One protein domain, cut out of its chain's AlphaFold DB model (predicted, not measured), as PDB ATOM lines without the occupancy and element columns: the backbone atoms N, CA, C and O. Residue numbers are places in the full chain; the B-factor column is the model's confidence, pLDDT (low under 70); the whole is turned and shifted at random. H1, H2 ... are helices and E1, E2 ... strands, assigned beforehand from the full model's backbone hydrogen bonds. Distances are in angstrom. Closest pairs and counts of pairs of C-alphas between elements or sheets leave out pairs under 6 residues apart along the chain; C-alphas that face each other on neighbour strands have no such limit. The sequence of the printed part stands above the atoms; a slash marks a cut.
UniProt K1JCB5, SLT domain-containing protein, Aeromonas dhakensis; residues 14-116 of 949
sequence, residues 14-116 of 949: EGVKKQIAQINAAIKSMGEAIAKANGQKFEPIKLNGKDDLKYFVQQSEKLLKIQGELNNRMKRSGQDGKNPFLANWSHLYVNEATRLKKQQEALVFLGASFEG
ATOM      1  N   GLU A  14     -44.994 -65.424  -1.263       56.62
ATOM      2  CA  GLU A  14     -44.924 -65.369  -2.728       56.62
ATOM      3  C   GLU A  14     -45.931 -64.395  -3.345       56.62
ATOM      4  O   GLU A  14     -45.565 -63.617  -4.232       56.62
ATOM      5  N   GLY A  15     -47.170 -64.353  -2.842       57.75
ATOM      6  CA  GLY A  15     -48.209 -63.454  -3.356       57.75
ATOM      7  C   GLY A  15     -47.811 -61.977  -3.259       57.75
ATOM      8  O   GLY A  15     -47.963 -61.209  -4.211       57.75
ATOM      9  N   VAL A  16     -47.190 -61.594  -2.141       60.69
ATOM     10  CA  VAL A  16     -46.688 -60.229  -1.924       60.69
ATOM     11  C   VAL A  16     -45.484 -59.916  -2.819       60.69
ATOM     12  O   VAL A  16     -45.412 -58.822  -3.380       60.69
ATOM     13  N   LYS A  17     -44.556 -60.867  -3.013       66.19
ATOM     14  CA  LYS A  17     -43.420 -60.698  -3.941       66.19
ATOM     15  C   LYS A  17     -43.897 -60.506  -5.382       66.19
ATOM     16  O   LYS A  17     -43.381 -59.635  -6.081       66.19
ATOM     17  N   LYS A  18     -44.915 -61.260  -5.806       70.44
ATOM     18  CA  LYS A  18     -45.522 -61.147  -7.140       70.44
ATOM     19  C   LYS A  18     -46.186 -59.783  -7.352       70.44
ATOM     20  O   LYS A  18     -45.992 -59.174  -8.402       70.44
ATOM     21  N   GLN A  19     -46.893 -59.261  -6.350       64.25
ATOM     22  CA  GLN A  19     -47.489 -57.919  -6.409       64.25
ATOM     23  C   GLN A  19     -46.435 -56.804  -6.456       64.25
ATOM     24  O   GLN A  19     -46.552 -55.879  -7.259       64.25
ATOM     25  N   ILE A  20     -45.374 -56.903  -5.649       72.06
ATOM     26  CA  ILE A  20     -44.250 -55.954  -5.677       72.06
ATOM     27  C   ILE A  20     -43.562 -55.969  -7.051       72.06
ATOM     28  O   ILE A  20     -43.276 -54.908  -7.609       72.06
ATOM     29  N   ALA A  21     -43.351 -57.152  -7.635       75.06
ATOM     30  CA  ALA A  21     -42.780 -57.290  -8.971       75.06
ATOM     31  C   ALA A  21     -43.669 -56.653 -10.055       75.06
ATOM     32  O   ALA A  21     -43.158 -55.944 -10.921       75.06
ATOM     33  N   GLN A  22     -44.991 -56.839  -9.977       74.50
ATOM     34  CA  GLN A  22     -45.952 -56.220 -10.900       74.50
ATOM     35  C   GLN A  22     -45.944 -54.688 -10.809       74.50
ATOM     36  O   GLN A  22     -45.933 -54.012 -11.837       74.50
ATOM     37  N   ILE A  23     -45.902 -54.132  -9.596       75.25
ATOM     38  CA  ILE A  23     -45.858 -52.678  -9.389       75.25
ATOM     39  C   ILE A  23     -44.527 -52.097  -9.885       75.25
ATOM     40  O   ILE A  23     -44.532 -51.109 -10.618       75.25
ATOM     41  N   ASN A  24     -43.394 -52.734  -9.563       78.88
ATOM     42  CA  ASN A  24     -42.079 -52.318 -10.062       78.88
ATOM     43  C   ASN A  24     -42.018 -52.364 -11.601       78.88
ATOM     44  O   ASN A  24     -41.455 -51.462 -12.221       78.88
ATOM     45  N   ALA A  25     -42.626 -53.376 -12.231       79.38
ATOM     46  CA  ALA A  25     -42.709 -53.481 -13.688       79.38
ATOM     47  C   ALA A  25     -43.585 -52.379 -14.307       79.38
ATOM     48  O   ALA A  25     -43.201 -51.800 -15.322       79.38
ATOM     49  N   ALA A  26     -44.720 -52.042 -13.684       75.62
ATOM     50  CA  ALA A  26     -45.597 -50.964 -14.141       75.62
ATOM     51  C   ALA A  26     -44.917 -49.584 -14.050       75.62
ATOM     52  O   ALA A  26     -44.954 -48.817 -15.012       75.62
ATOM     53  N   ILE A  27     -44.231 -49.299 -12.935       78.12
ATOM     54  CA  ILE A  27     -43.433 -48.073 -12.749       78.12
ATOM     55  C   ILE A  27     -42.319 -47.999 -13.797       78.12
ATOM     56  O   ILE A  27     -42.134 -46.959 -14.428       78.12
ATOM     57  N   LYS A  28     -41.607 -49.114 -14.014       82.75
ATOM     58  CA  LYS A  28     -40.525 -49.202 -14.997       82.75
ATOM     59  C   LYS A  28     -41.022 -48.947 -16.418       82.75
ATOM     60  O   LYS A  28     -40.479 -48.089 -17.100       82.75
ATOM     61  N   SER A  29     -42.083 -49.637 -16.830       81.94
ATOM     62  CA  SER A  29     -42.676 -49.493 -18.163       81.94
ATOM     63  C   SER A  29     -43.179 -48.070 -18.418       81.94
ATOM     64  O   SER A  29     -42.899 -47.495 -19.469       81.94
ATOM     65  N   MET A  30     -43.870 -47.474 -17.440       80.81
ATOM     66  CA  MET A  30     -44.376 -46.107 -17.547       80.81
ATOM     67  C   MET A  30     -43.232 -45.091 -17.663       80.81
ATOM     68  O   MET A  30     -43.276 -44.215 -18.523       80.81
ATOM     69  N   GLY A  31     -42.189 -45.226 -16.841       80.25
ATOM     70  CA  GLY A  31     -41.038 -44.327 -16.878       80.25
ATOM     71  C   GLY A  31     -40.170 -44.484 -18.125       80.25
ATOM     72  O   GLY A  31     -39.764 -43.480 -18.699       80.25
ATOM     73  N   GLU A  32     -39.944 -45.707 -18.611       83.62
ATOM     74  CA  GLU A  32     -39.212 -45.953 -19.861       83.62
ATOM     75  C   GLU A  32     -39.949 -45.382 -21.080       83.62
ATOM     76  O   GLU A  32     -39.312 -44.820 -21.972       83.62
ATOM     77  N   ALA A  33     -41.284 -45.456 -21.106       79.50
ATOM     78  CA  ALA A  33     -42.090 -44.850 -22.164       79.50
ATOM     79  C   ALA A  33     -41.940 -43.319 -22.191       79.50
ATOM     80  O   ALA A  33     -41.744 -42.736 -23.258       79.50
ATOM     81  N   ILE A  34     -41.963 -42.674 -21.019       78.81
ATOM     82  CA  ILE A  34     -41.755 -41.223 -20.878       78.81
ATOM     83  C   ILE A  34     -40.319 -40.840 -21.253       78.81
ATOM     84  O   ILE A  34     -40.113 -39.906 -22.024       78.81
ATOM     85  N   ALA A  35     -39.326 -41.577 -20.750       80.62
ATOM     86  CA  ALA A  35     -37.913 -41.373 -21.060       80.62
ATOM     87  C   ALA A  35     -37.639 -41.465 -22.563       80.62
ATOM     88  O   ALA A  35     -36.983 -40.592 -23.126       80.62
ATOM     89  N   LYS A  36     -38.193 -42.483 -23.227       81.38
ATOM     90  CA  LYS A  36     -38.055 -42.677 -24.671       81.38
ATOM     91  C   LYS A  36     -38.744 -41.572 -25.469       81.38
ATOM     92  O   LYS A  36     -38.176 -41.112 -26.454       81.38
ATOM     93  N   ALA A  37     -39.930 -41.137 -25.047       74.69
ATOM     94  CA  ALA A  37     -40.665 -40.062 -25.713       74.69
ATOM     95  C   ALA A  37     -39.984 -38.691 -25.557       74.69
ATOM     96  O   ALA A  37     -40.009 -37.889 -26.486       74.69
ATOM     97  N   ASN A  38     -39.345 -38.439 -24.409       73.62
ATOM     98  CA  ASN A  38     -38.745 -37.145 -24.074       73.62
ATOM     99  C   ASN A  38     -37.211 -37.104 -24.227       73.62
ATOM    100  O   ASN A  38     -36.601 -36.079 -23.923       73.62
ATOM    101  N   GLY A  39     -36.568 -38.198 -24.650       73.38
ATOM    102  CA  GLY A  39     -35.105 -38.297 -24.745       73.38
ATOM    103  C   GLY A  39     -34.379 -38.168 -23.395       73.38
ATOM    104  O   GLY A  39     -33.271 -37.640 -23.340       73.38
ATOM    105  N   GLN A  40     -35.010 -38.608 -22.303       78.81
ATOM    106  CA  GLN A  40     -34.508 -38.492 -20.926       78.81
ATOM    107  C   GLN A  40     -34.036 -39.851 -20.390       78.81
ATOM    108  O   GLN A  40     -34.513 -40.895 -20.824       78.81
ATOM    109  N   LYS A  41     -33.117 -39.863 -19.420       72.81
ATOM    110  CA  LYS A  41     -32.798 -41.065 -18.633       72.81
ATOM    111  C   LYS A  41     -33.767 -41.169 -17.461       72.81
ATOM    112  O   LYS A  41     -33.981 -40.185 -16.764       72.81
ATOM    113  N   PHE A  42     -34.343 -42.346 -17.253       82.12
ATOM    114  CA  PHE A  42     -35.272 -42.613 -16.156       82.12
ATOM    115  C   PHE A  42     -34.617 -43.502 -15.100       82.12
ATOM    116  O   PHE A  42     -34.141 -44.590 -15.433       82.12
ATOM    117  N   GLU A  43     -34.645 -43.070 -13.838       75.81
ATOM    118  CA  GLU A  43     -34.297 -43.933 -12.707       75.81
ATOM    119  C   GLU A  43     -35.565 -44.381 -11.956       75.81
ATOM    120  O   GLU A  43     -36.286 -43.549 -11.391       75.81
ATOM    121  N   PRO A  44     -35.876 -45.694 -11.942       72.38
ATOM    122  CA  PRO A  44     -37.086 -46.205 -11.312       72.38
ATOM    123  C   PRO A  44     -36.973 -46.260  -9.787       72.38
ATOM    124  O   PRO A  44     -35.943 -46.637  -9.228       72.38
ATOM    125  N   ILE A  45     -38.104 -46.043  -9.117       73.50
ATOM    126  CA  ILE A  45     -38.274 -46.380  -7.700       73.50
ATOM    127  C   ILE A  45     -38.425 -47.900  -7.585       73.50
ATOM    128  O   ILE A  45     -39.265 -48.491  -8.264       73.50
ATOM    129  N   LYS A  46     -37.629 -48.537  -6.720       74.31
ATOM    130  CA  LYS A  46     -37.708 -49.981  -6.455       74.31
ATOM    131  C   LYS A  46     -38.337 -50.238  -5.092       74.31
ATOM    132  O   LYS A  46     -37.790 -49.827  -4.072       74.31
ATOM    133  N   LEU A  47     -39.458 -50.951  -5.080       77.12
ATOM    134  CA  LEU A  47     -40.081 -51.466  -3.862       77.12
ATOM    135  C   LEU A  47     -39.441 -52.816  -3.511       77.12
ATOM    136  O   LEU A  47     -39.433 -53.713  -4.357       77.12
ATOM    137  N   ASN A  48     -38.913 -52.972  -2.293       72.44
ATOM    138  CA  ASN A  48     -38.152 -54.161  -1.878       72.44
ATOM    139  C   ASN A  48     -38.874 -55.015  -0.823       72.44
ATOM    140  O   ASN A  48     -38.451 -56.137  -0.546       72.44
ATOM    141  N   GLY A  49     -39.966 -54.523  -0.231       74.00
ATOM    142  CA  GLY A  49     -40.674 -55.256   0.817       74.00
ATOM    143  C   GLY A  49     -42.039 -54.687   1.195       74.00
ATOM    144  O   GLY A  49     -42.528 -53.721   0.610       74.00
ATOM    145  N   LYS A  50     -42.660 -55.312   2.204       67.25
ATOM    146  CA  LYS A  50     -44.010 -54.975   2.694       67.25
ATOM    147  C   LYS A  50     -44.133 -53.520   3.162       67.25
ATOM    148  O   LYS A  50     -45.170 -52.904   2.930       67.25
ATOM    149  N   ASP A  51     -43.093 -52.966   3.778       65.75
ATOM    150  CA  ASP A  51     -43.108 -51.581   4.268       65.75
ATOM    151  C   ASP A  51     -43.038 -50.563   3.122       65.75
ATOM    152  O   ASP A  51     -43.759 -49.565   3.143       65.75
ATOM    153  N   ASP A  52     -42.269 -50.862   2.071       69.19
ATOM    154  CA  ASP A  52     -42.192 -50.029   0.865       69.19
ATOM    155  C   ASP A  52     -43.526 -50.053   0.107       69.19
ATOM    156  O   ASP A  52     -43.983 -49.026  -0.391       69.19
ATOM    157  N   LEU A  53     -44.194 -51.213   0.073       69.19
ATOM    158  CA  LEU A  53     -45.525 -51.358  -0.512       69.19
ATOM    159  C   LEU A  53     -46.577 -50.547   0.262       69.19
ATOM    160  O   LEU A  53     -47.380 -49.846  -0.351       69.19
ATOM    161  N   LYS A  54     -46.559 -50.589   1.602       68.81
ATOM    162  CA  LYS A  54     -47.442 -49.756   2.441       68.81
ATOM    163  C   LYS A  54     -47.197 -48.266   2.197       68.81
ATOM    164  O   LYS A  54     -48.157 -47.514   2.030       68.81
ATOM    165  N   TYR A  55     -45.933 -47.850   2.133       71.25
ATOM    166  CA  TYR A  55     -45.562 -46.470   1.829       71.25
ATOM    167  C   TYR A  55     -46.046 -46.049   0.433       71.25
ATOM    168  O   TYR A  55     -46.673 -45.002   0.285       71.25
ATOM    169  N   PHE A  56     -45.850 -46.896  -0.578       77.19
ATOM    170  CA  PHE A  56     -46.321 -46.672  -1.944       77.19
ATOM    171  C   PHE A  56     -47.844 -46.491  -2.020       77.19
ATOM    172  O   PHE A  56     -48.326 -45.552  -2.658       77.19
ATOM    173  N   VAL A  57     -48.614 -47.333  -1.322       72.50
ATOM    174  CA  VAL A  57     -50.078 -47.199  -1.246       72.50
ATOM    175  C   VAL A  57     -50.465 -45.856  -0.636       72.50
ATOM    176  O   VAL A  57     -51.244 -45.118  -1.241       72.50
ATOM    177  N   GLN A  58     -49.860 -45.479   0.491       74.62
ATOM    178  CA  GLN A  58     -50.131 -44.193   1.141       74.62
ATOM    179  C   GLN A  58     -49.790 -42.991   0.245       74.62
ATOM    180  O   GLN A  58     -50.542 -42.017   0.218       74.62
ATOM    181  N   GLN A  59     -48.688 -43.043  -0.510       75.62
ATOM    182  CA  GLN A  59     -48.330 -41.974  -1.449       75.62
ATOM    183  C   GLN A  59     -49.281 -41.917  -2.648       75.62
ATOM    184  O   GLN A  59     -49.666 -40.831  -3.072       75.62
ATOM    185  N   SER A  60     -49.744 -43.064  -3.149       73.19
ATOM    186  CA  SER A  60     -50.744 -43.105  -4.220       73.19
ATOM    187  C   SER A  60     -52.108 -42.547  -3.779       73.19
ATOM    188  O   SER A  60     -52.761 -41.836  -4.543       73.19
ATOM    189  N   GLU A  61     -52.503 -42.762  -2.518       73.56
ATOM    190  CA  GLU A  61     -53.693 -42.137  -1.926       73.56
ATOM    191  C   GLU A  61     -53.531 -40.623  -1.774       73.56
ATOM    192  O   GLU A  61     -54.461 -39.867  -2.058       73.56
ATOM    193  N   LYS A  62     -52.346 -40.163  -1.355       74.31
ATOM    194  CA  LYS A  62     -52.027 -38.731  -1.297       74.31
ATOM    195  C   LYS A  62     -52.063 -38.095  -2.684       74.31
ATOM    196  O   LYS A  62     -52.654 -37.027  -2.821       74.31
ATOM    197  N   LEU A  63     -51.529 -38.762  -3.707       75.62
ATOM    198  CA  LEU A  63     -51.579 -38.286  -5.090       75.62
ATOM    199  C   LEU A  63     -53.027 -38.080  -5.554       75.62
ATOM    200  O   LEU A  63     -53.337 -37.026  -6.094       75.62
ATOM    201  N   LEU A  64     -53.932 -39.031  -5.292       73.12
ATOM    202  CA  LEU A  64     -55.351 -38.885  -5.648       73.12
ATOM    203  C   LEU A  64     -56.078 -37.800  -4.836       73.12
ATOM    204  O   LEU A  64     -57.039 -37.209  -5.326       73.12
ATOM    205  N   LYS A  65     -55.640 -37.523  -3.603       70.69
ATOM    206  CA  LYS A  65     -56.182 -36.424  -2.788       70.69
ATOM    207  C   LYS A  65     -55.698 -35.054  -3.265       70.69
ATOM    208  O   LYS A  65     -56.471 -34.104  -3.235       70.69
ATOM    209  N   ILE A  66     -54.445 -34.958  -3.709       64.75
ATOM    210  CA  ILE A  66     -53.823 -33.710  -4.175       64.75
ATOM    211  C   ILE A  66     -54.236 -33.407  -5.621       64.75
ATOM    212  O   ILE A  66     -54.605 -32.281  -5.944       64.75
ATOM    213  N   GLN A  67     -54.232 -34.413  -6.497       69.75
ATOM    214  CA  GLN A  67     -54.676 -34.288  -7.884       69.75
ATOM    215  C   GLN A  67     -56.167 -34.611  -8.019       69.75
ATOM    216  O   GLN A  67     -56.562 -35.676  -8.501       69.75
ATOM    217  N   GLY A  68     -57.011 -33.643  -7.647       70.50
ATOM    218  CA  GLY A  68     -58.468 -33.751  -7.789       70.50
ATOM    219  C   GLY A  68     -58.929 -34.055  -9.224       70.50
ATOM    220  O   GLY A  68     -59.902 -34.782  -9.416       70.50
ATOM    221  N   GLU A  69     -58.198 -33.582 -10.242       76.31
ATOM    222  CA  GLU A  69     -58.478 -33.900 -11.649       76.31
ATOM    223  C   GLU A  69     -58.274 -35.392 -11.964       76.31
ATOM    224  O   GLU A  69     -59.144 -36.017 -12.571       76.31
ATOM    225  N   LEU A  70     -57.154 -35.977 -11.523       79.94
ATOM    226  CA  LEU A  70     -56.843 -37.392 -11.736       79.94
ATOM    227  C   LEU A  70     -57.884 -38.281 -11.048       79.94
ATOM    228  O   LEU A  70     -58.401 -39.214 -11.659       79.94
ATOM    229  N   ASN A  71     -58.250 -37.945  -9.810       80.06
ATOM    230  CA  ASN A  71     -59.285 -38.653  -9.061       80.06
ATOM    231  C   ASN A  71     -60.651 -38.578  -9.766       80.06
ATOM    232  O   ASN A  71     -61.304 -39.597  -9.979       80.06
ATOM    233  N   ASN A  72     -61.057 -37.395 -10.239       78.25
ATOM    234  CA  ASN A  72     -62.309 -37.239 -10.984       78.25
ATOM    235  C   ASN A  72     -62.308 -38.008 -12.317       78.25
ATOM    236  O   ASN A  72     -63.333 -38.575 -12.698       78.25
ATOM    237  N   ARG A  73     -61.173 -38.080 -13.022       79.06
ATOM    238  CA  ARG A  73     -61.031 -38.874 -14.257       79.06
ATOM    239  C   ARG A  73     -61.049 -40.378 -13.990       79.06
ATOM    240  O   ARG A  73     -61.664 -41.127 -14.747       79.06
ATOM    241  N   MET A  74     -60.432 -40.826 -12.900       78.81
ATOM    242  CA  MET A  74     -60.500 -42.223 -12.456       78.81
ATOM    243  C   MET A  74     -61.948 -42.631 -12.172       78.81
ATOM    244  O   MET A  74     -62.398 -43.658 -12.671       78.81
ATOM    245  N   LYS A  75     -62.720 -41.772 -11.496       81.19
ATOM    246  CA  LYS A  75     -64.158 -41.988 -11.265       81.19
ATOM    247  C   LYS A  75     -64.964 -42.060 -12.558       81.19
ATOM    248  O   LYS A  75     -65.706 -43.014 -12.769       81.19
ATOM    249  N   ARG A  76     -64.778 -41.089 -13.460       75.75
ATOM    250  CA  ARG A  76     -65.498 -41.024 -14.747       75.75
ATOM    251  C   ARG A  76     -65.161 -42.172 -15.700       75.75
ATOM    252  O   ARG A  76     -65.997 -42.539 -16.511       75.75
ATOM    253  N   SER A  77     -63.960 -42.739 -15.601       76.75
ATOM    254  CA  SER A  77     -63.531 -43.881 -16.423       76.75
ATOM    255  C   SER A  77     -63.885 -45.247 -15.818       76.75
ATOM    256  O   SER A  77     -63.439 -46.270 -16.338       76.75
ATOM    257  N   GLY A  78     -64.647 -45.287 -14.717       78.50
ATOM    258  CA  GLY A  78     -64.995 -46.534 -14.023       78.50
ATOM    259  C   GLY A  78     -63.808 -47.199 -13.313       78.50
ATOM    260  O   GLY A  78     -63.844 -48.391 -13.020       78.50
ATOM    261  N   GLN A  79     -62.736 -46.446 -13.049       81.75
ATOM    262  CA  GLN A  79     -61.508 -46.906 -12.391       81.75
ATOM    263  C   GLN A  79     -61.406 -46.419 -10.931       81.75
ATOM    264  O   GLN A  79     -60.303 -46.322 -10.388       81.75
ATOM    265  N   ASP A  80     -62.541 -46.118 -10.286       73.88
ATOM    266  CA  ASP A  80     -62.601 -45.748  -8.864       73.88
ATOM    267  C   ASP A  80     -62.046 -46.887  -7.977       73.88
ATOM    268  O   ASP A  80     -62.220 -48.073  -8.262       73.88
ATOM    269  N   GLY A  81     -61.311 -46.529  -6.922       66.50
ATOM    270  CA  GLY A  81     -60.698 -47.463  -5.974       66.50
ATOM    271  C   GLY A  81     -59.432 -48.192  -6.450       66.50
ATOM    272  O   GLY A  81     -58.828 -48.900  -5.640       66.50
ATOM    273  N   LYS A  82     -58.997 -48.025  -7.710       74.06
ATOM    274  CA  LYS A  82     -57.734 -48.591  -8.227       74.06
ATOM    275  C   LYS A  82     -56.522 -47.733  -7.853       74.06
ATOM    276  O   LYS A  82     -56.630 -46.525  -7.660       74.06
ATOM    277  N   ASN A  83     -55.341 -48.353  -7.793       75.75
ATOM    278  CA  ASN A  83     -54.091 -47.605  -7.672       75.75
ATOM    279  C   ASN A  83     -53.802 -46.871  -9.004       75.75
ATOM    280  O   ASN A  83     -53.821 -47.525 -10.050       75.75
ATOM    281  N   PRO A  84     -53.508 -45.557  -9.001       73.31
ATOM    282  CA  PRO A  84     -53.278 -44.778 -10.221       73.31
ATOM    283  C   PRO A  84     -52.128 -45.311 -11.088       73.31
ATOM    284  O   PRO A  84     -52.174 -45.177 -12.306       73.31
ATOM    285  N   PHE A  85     -51.126 -45.977 -10.513       80.56
ATOM    286  CA  PHE A  85     -49.997 -46.549 -11.265       80.56
ATOM    287  C   PHE A  85     -50.304 -47.914 -11.893       80.56
ATOM    288  O   PHE A  85     -49.532 -48.401 -12.713       80.56
ATOM    289  N   LEU A  86     -51.446 -48.507 -11.540       75.69
ATOM    290  CA  LEU A  86     -51.995 -49.721 -12.151       75.69
ATOM    291  C   LEU A  86     -53.248 -49.418 -12.996       75.69
ATOM    292  O   LEU A  86     -53.881 -50.331 -13.526       75.69
ATOM    293  N   ALA A  87     -53.635 -48.144 -13.095       79.31
ATOM    294  CA  ALA A  87     -54.774 -47.700 -13.882       79.31
ATOM    295  C   ALA A  87     -54.417 -47.614 -15.372       79.31
ATOM    296  O   ALA A  87     -53.270 -47.385 -15.756       79.31
ATOM    297  N   ASN A  88     -55.423 -47.748 -16.233       83.88
ATOM    298  CA  ASN A  88     -55.242 -47.549 -17.659       83.88
ATOM    299  C   ASN A  88     -55.295 -46.050 -17.996       83.88
ATOM    300  O   ASN A  88     -56.369 -45.471 -18.175       83.88
ATOM    301  N   TRP A  89     -54.120 -45.431 -18.114       79.44
ATOM    302  CA  TRP A  89     -53.963 -44.002 -18.400       79.44
ATOM    303  C   TRP A  89     -54.467 -43.579 -19.782       79.44
ATOM    304  O   TRP A  89     -54.820 -42.414 -19.958       79.44
ATOM    305  N   SER A  90     -54.562 -44.503 -20.746       80.19
ATOM    306  CA  SER A  90     -55.141 -44.204 -22.064       80.19
ATOM    307  C   SER A  90     -56.640 -43.889 -21.991       80.19
ATOM    308  O   SER A  90     -57.138 -43.105 -22.791       80.19
ATOM    309  N   HIS A  91     -57.340 -44.421 -20.983       79.44
ATOM    310  CA  HIS A  91     -58.748 -44.113 -20.713       79.44
ATOM    311  C   HIS A  91     -58.925 -42.847 -19.849       79.44
ATOM    312  O   HIS A  91     -60.033 -42.333 -19.729       79.44
ATOM    313  N   LEU A  92     -57.848 -42.341 -19.230       79.00
ATOM    314  CA  LEU A  92     -57.864 -41.115 -18.415       79.00
ATOM    315  C   LEU A  92     -57.527 -39.874 -19.256       79.00
ATOM    316  O   LEU A  92     -58.143 -38.814 -19.089       79.00
ATOM    317  N   TYR A  93     -56.564 -40.021 -20.170       81.69
ATOM    318  CA  TYR A  93     -56.067 -38.972 -21.055       81.69
ATOM    319  C   TYR A  93     -55.925 -39.515 -22.484       81.69
ATOM    320  O   TYR A  93     -55.047 -40.331 -22.774       81.69
ATOM    321  N   VAL A  94     -56.797 -39.034 -23.376       72.69
ATOM    322  CA  VAL A  94     -56.851 -39.439 -24.793       72.69
ATOM    323  C   VAL A  94     -55.629 -38.927 -25.563       72.69
ATOM    324  O   VAL A  94     -55.037 -39.656 -26.352       72.69
ATOM    325  N   ASN A  95     -55.212 -37.684 -25.300       81.31
ATOM    326  CA  ASN A  95     -54.035 -37.083 -25.923       81.31
ATOM    327  C   ASN A  95     -52.740 -37.653 -25.316       81.31
ATOM    328  O   ASN A  95     -52.524 -37.565 -24.106       81.31
ATOM    329  N   GLU A  96     -51.867 -38.190 -26.170       75.31
ATOM    330  CA  GLU A  96     -50.624 -38.851 -25.766       75.31
ATOM    331  C   GLU A  96     -49.635 -37.919 -25.057       75.31
ATOM    332  O   GLU A  96     -49.134 -38.272 -23.993       75.31
ATOM    333  N   ALA A  97     -49.416 -36.702 -25.563       71.00
ATOM    334  CA  ALA A  97     -48.512 -35.738 -24.931       71.00
ATOM    335  C   ALA A  97     -48.999 -35.328 -23.528       71.00
ATOM    336  O   ALA A  97     -48.219 -35.234 -22.579       71.00
ATOM    337  N   THR A  98     -50.313 -35.148 -23.368       77.12
ATOM    338  CA  THR A  98     -50.928 -34.834 -22.068       77.12
ATOM    339  C   THR A  98     -50.835 -36.023 -21.115       77.12
ATOM    340  O   THR A  98     -50.526 -35.847 -19.937       77.12
ATOM    341  N   ARG A  99     -51.060 -37.238 -21.625       83.38
ATOM    342  CA  ARG A  99     -50.942 -38.483 -20.863       83.38
ATOM    343  C   ARG A  99     -49.526 -38.676 -20.333       83.38
ATOM    344  O   ARG A  99     -49.367 -38.871 -19.133       83.38
ATOM    345  N   LEU A 100     -48.518 -38.560 -21.197       79.88
ATOM    346  CA  LEU A 100     -47.110 -38.717 -20.826       79.88
ATOM    347  C   LEU A 100     -46.684 -37.671 -19.792       79.88
ATOM    348  O   LEU A 100     -46.069 -38.020 -18.788       79.88
ATOM    349  N   LYS A 101     -47.100 -36.410 -19.964       81.25
ATOM    350  CA  LYS A 101     -46.843 -35.345 -18.985       81.25
ATOM    351  C   LYS A 101     -47.458 -35.655 -17.618       81.25
ATOM    352  O   LYS A 101     -46.798 -35.503 -16.593       81.25
ATOM    353  N   LYS A 102     -48.710 -36.119 -17.581       81.94
ATOM    354  CA  LYS A 102     -49.406 -36.441 -16.325       81.94
ATOM    355  C   LYS A 102     -48.860 -37.700 -15.647       81.94
ATOM    356  O   LYS A 102     -48.772 -37.731 -14.423       81.94
ATOM    357  N   GLN A 103     -48.423 -38.690 -16.422       83.81
ATOM    358  CA  GLN A 103     -47.699 -39.851 -15.900       83.81
ATOM    359  C   GLN A 103     -46.335 -39.454 -15.320       83.81
ATOM    360  O   GLN A 103     -45.960 -39.935 -14.253       83.81
ATOM    361  N   GLN A 104     -45.622 -38.528 -15.970       82.81
ATOM    362  CA  GLN A 104     -44.356 -37.996 -15.467       82.81
ATOM    363  C   GLN A 104     -44.546 -37.238 -14.148       82.81
ATOM    364  O   GLN A 104     -43.825 -37.508 -13.193       82.81
ATOM    365  N   GLU A 105     -45.552 -36.360 -14.049       80.06
ATOM    366  CA  GLU A 105     -45.904 -35.659 -12.802       80.06
ATOM    367  C   GLU A 105     -46.214 -36.647 -11.659       80.06
ATOM    368  O   GLU A 105     -45.752 -36.459 -10.533       80.06
ATOM    369  N   ALA A 106     -46.940 -37.731 -11.952       80.25
ATOM    370  CA  ALA A 106     -47.268 -38.770 -10.979       80.25
ATOM    371  C   ALA A 106     -46.032 -39.569 -10.514       80.25
ATOM    372  O   ALA A 106     -45.886 -39.836  -9.322       80.25
ATOM    373  N   LEU A 107     -45.125 -39.930 -11.427       79.88
ATOM    374  CA  LEU A 107     -43.892 -40.655 -11.094       79.88
ATOM    375  C   LEU A 107     -42.891 -39.783 -10.325       79.88
ATOM    376  O   LEU A 107     -42.283 -40.254  -9.366       79.88
ATOM    377  N   VAL A 108     -42.770 -38.504 -10.690       78.12
ATOM    378  CA  VAL A 108     -41.952 -37.531  -9.949       78.12
ATOM    379  C   VAL A 108     -42.506 -37.318  -8.539       78.12
ATOM    380  O   VAL A 108     -41.732 -37.270  -7.587       78.12
ATOM    381  N   PHE A 109     -43.833 -37.279  -8.370       77.81
ATOM    382  CA  PHE A 109     -44.466 -37.201  -7.048       77.81
ATOM    383  C   PHE A 109     -44.118 -38.398  -6.145       77.81
ATOM    384  O   PHE A 109     -44.005 -38.240  -4.931       77.81
ATOM    385  N   LEU A 110     -43.907 -39.586  -6.720       70.88
ATOM    386  CA  LEU A 110     -43.449 -40.764  -5.976       70.88
ATOM    387  C   LEU A 110     -41.938 -40.778  -5.689       70.88
ATOM    388  O   LEU A 110     -41.477 -41.661  -4.966       70.88
ATOM    389  N   GLY A 111     -41.173 -39.830  -6.236       69.06
ATOM    390  CA  GLY A 111     -39.722 -39.733  -6.063       69.06
ATOM    391  C   GLY A 111     -38.887 -40.307  -7.211       69.06
ATOM    392  O   GLY A 111     -37.692 -40.516  -7.023       69.06
ATOM    393  N   ALA A 112     -39.472 -40.572  -8.385       76.06
ATOM    394  CA  ALA A 112     -38.710 -41.005  -9.556       76.06
ATOM    395  C   ALA A 112     -38.057 -39.803 -10.252       76.06
ATOM    396  O   ALA A 112     -38.663 -38.732 -10.350       76.06
ATOM    397  N   SER A 113     -36.838 -39.975 -10.766       71.62
ATOM    398  CA  SER A 113     -36.107 -38.916 -11.464       71.62
ATOM    399  C   SER A 113     -36.060 -39.161 -12.974       71.62
ATOM    400  O   SER A 113     -35.982 -40.294 -13.458       71.62
ATOM    401  N   PHE A 114     -36.120 -38.061 -13.724       75.62
ATOM    402  CA  PHE A 114     -35.946 -38.026 -15.171       75.62
ATOM    403  C   PHE A 114     -34.849 -37.006 -15.487       75.62
ATOM    404  O   PHE A 114     -35.020 -35.815 -15.221       75.62
ATOM    405  N   GLU A 115     -33.714 -37.458 -16.015       72.12
ATOM    406  CA  GLU A 115     -32.559 -36.610 -16.326       72.12
ATOM    407  C   GLU A 115     -32.481 -36.308 -17.828       72.12
ATOM    408  O   GLU A 115     -32.602 -37.204 -18.663       72.12
ATOM    409  N   GLY A 116     -32.258 -35.041 -18.189       56.22
ATOM    410  CA  GLY A 116     -31.960 -34.646 -19.570       56.22
ATOM    411  C   GLY A 116     -30.491 -34.906 -19.948       56.22
ATOM    412  O   GLY A 116     -29.645 -35.037 -19.058       56.22
TER     413      GLY A 116
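Overview. This is residues 14 to 116 of the 949 residues of the protein "SLT domain-containing protein" of Aeromonas dhakensis (UniProt K1JCB5). Long helix H1 crosses H4, H2 and H3 make a corner, and short strands E1 and E2 pair beside the last turns of H1. The printed part, mostly helix, has 103 residues with six named elements, H1 E1 H2 H3 H4 E2. It is compact, with radius of gyration of the C-alphas 13.4 A and spans of 37, 33 and 21 A.

Arrangement. H1, residues 14 to 38, touches H4, residues 96 to 109, with residues 27 to 34 alone, at a steep tilt of 54 degrees; the closest C-alphas, of Ile 34 and Leu 100, are 5.9 A apart. E1, residues 41 to 43, and E2, residues 113 to 115, are antiparallel; N 41 and O 115 are within hydrogen-bond range, 2.8 A. H2, residues 50 to 66, and H3, residues 68 to 76, only just touch, only at the corner: C-alphas 64 and 71, the closest, are 5.2 A apart. Every O i to N i+4 pair is within range in H1, H2, H3 and H4.

Along the chain. H1 begins at C-alpha 14 (-44.924, -65.369, -2.728) and is 35.9 A long; E2 ends at C-alpha 115 (-32.559, -36.610, -16.326).

Size, cuts and confidence. The printed part has no cut; H3 to H4 is a long link. Fifteen residues have pLDDT under 70.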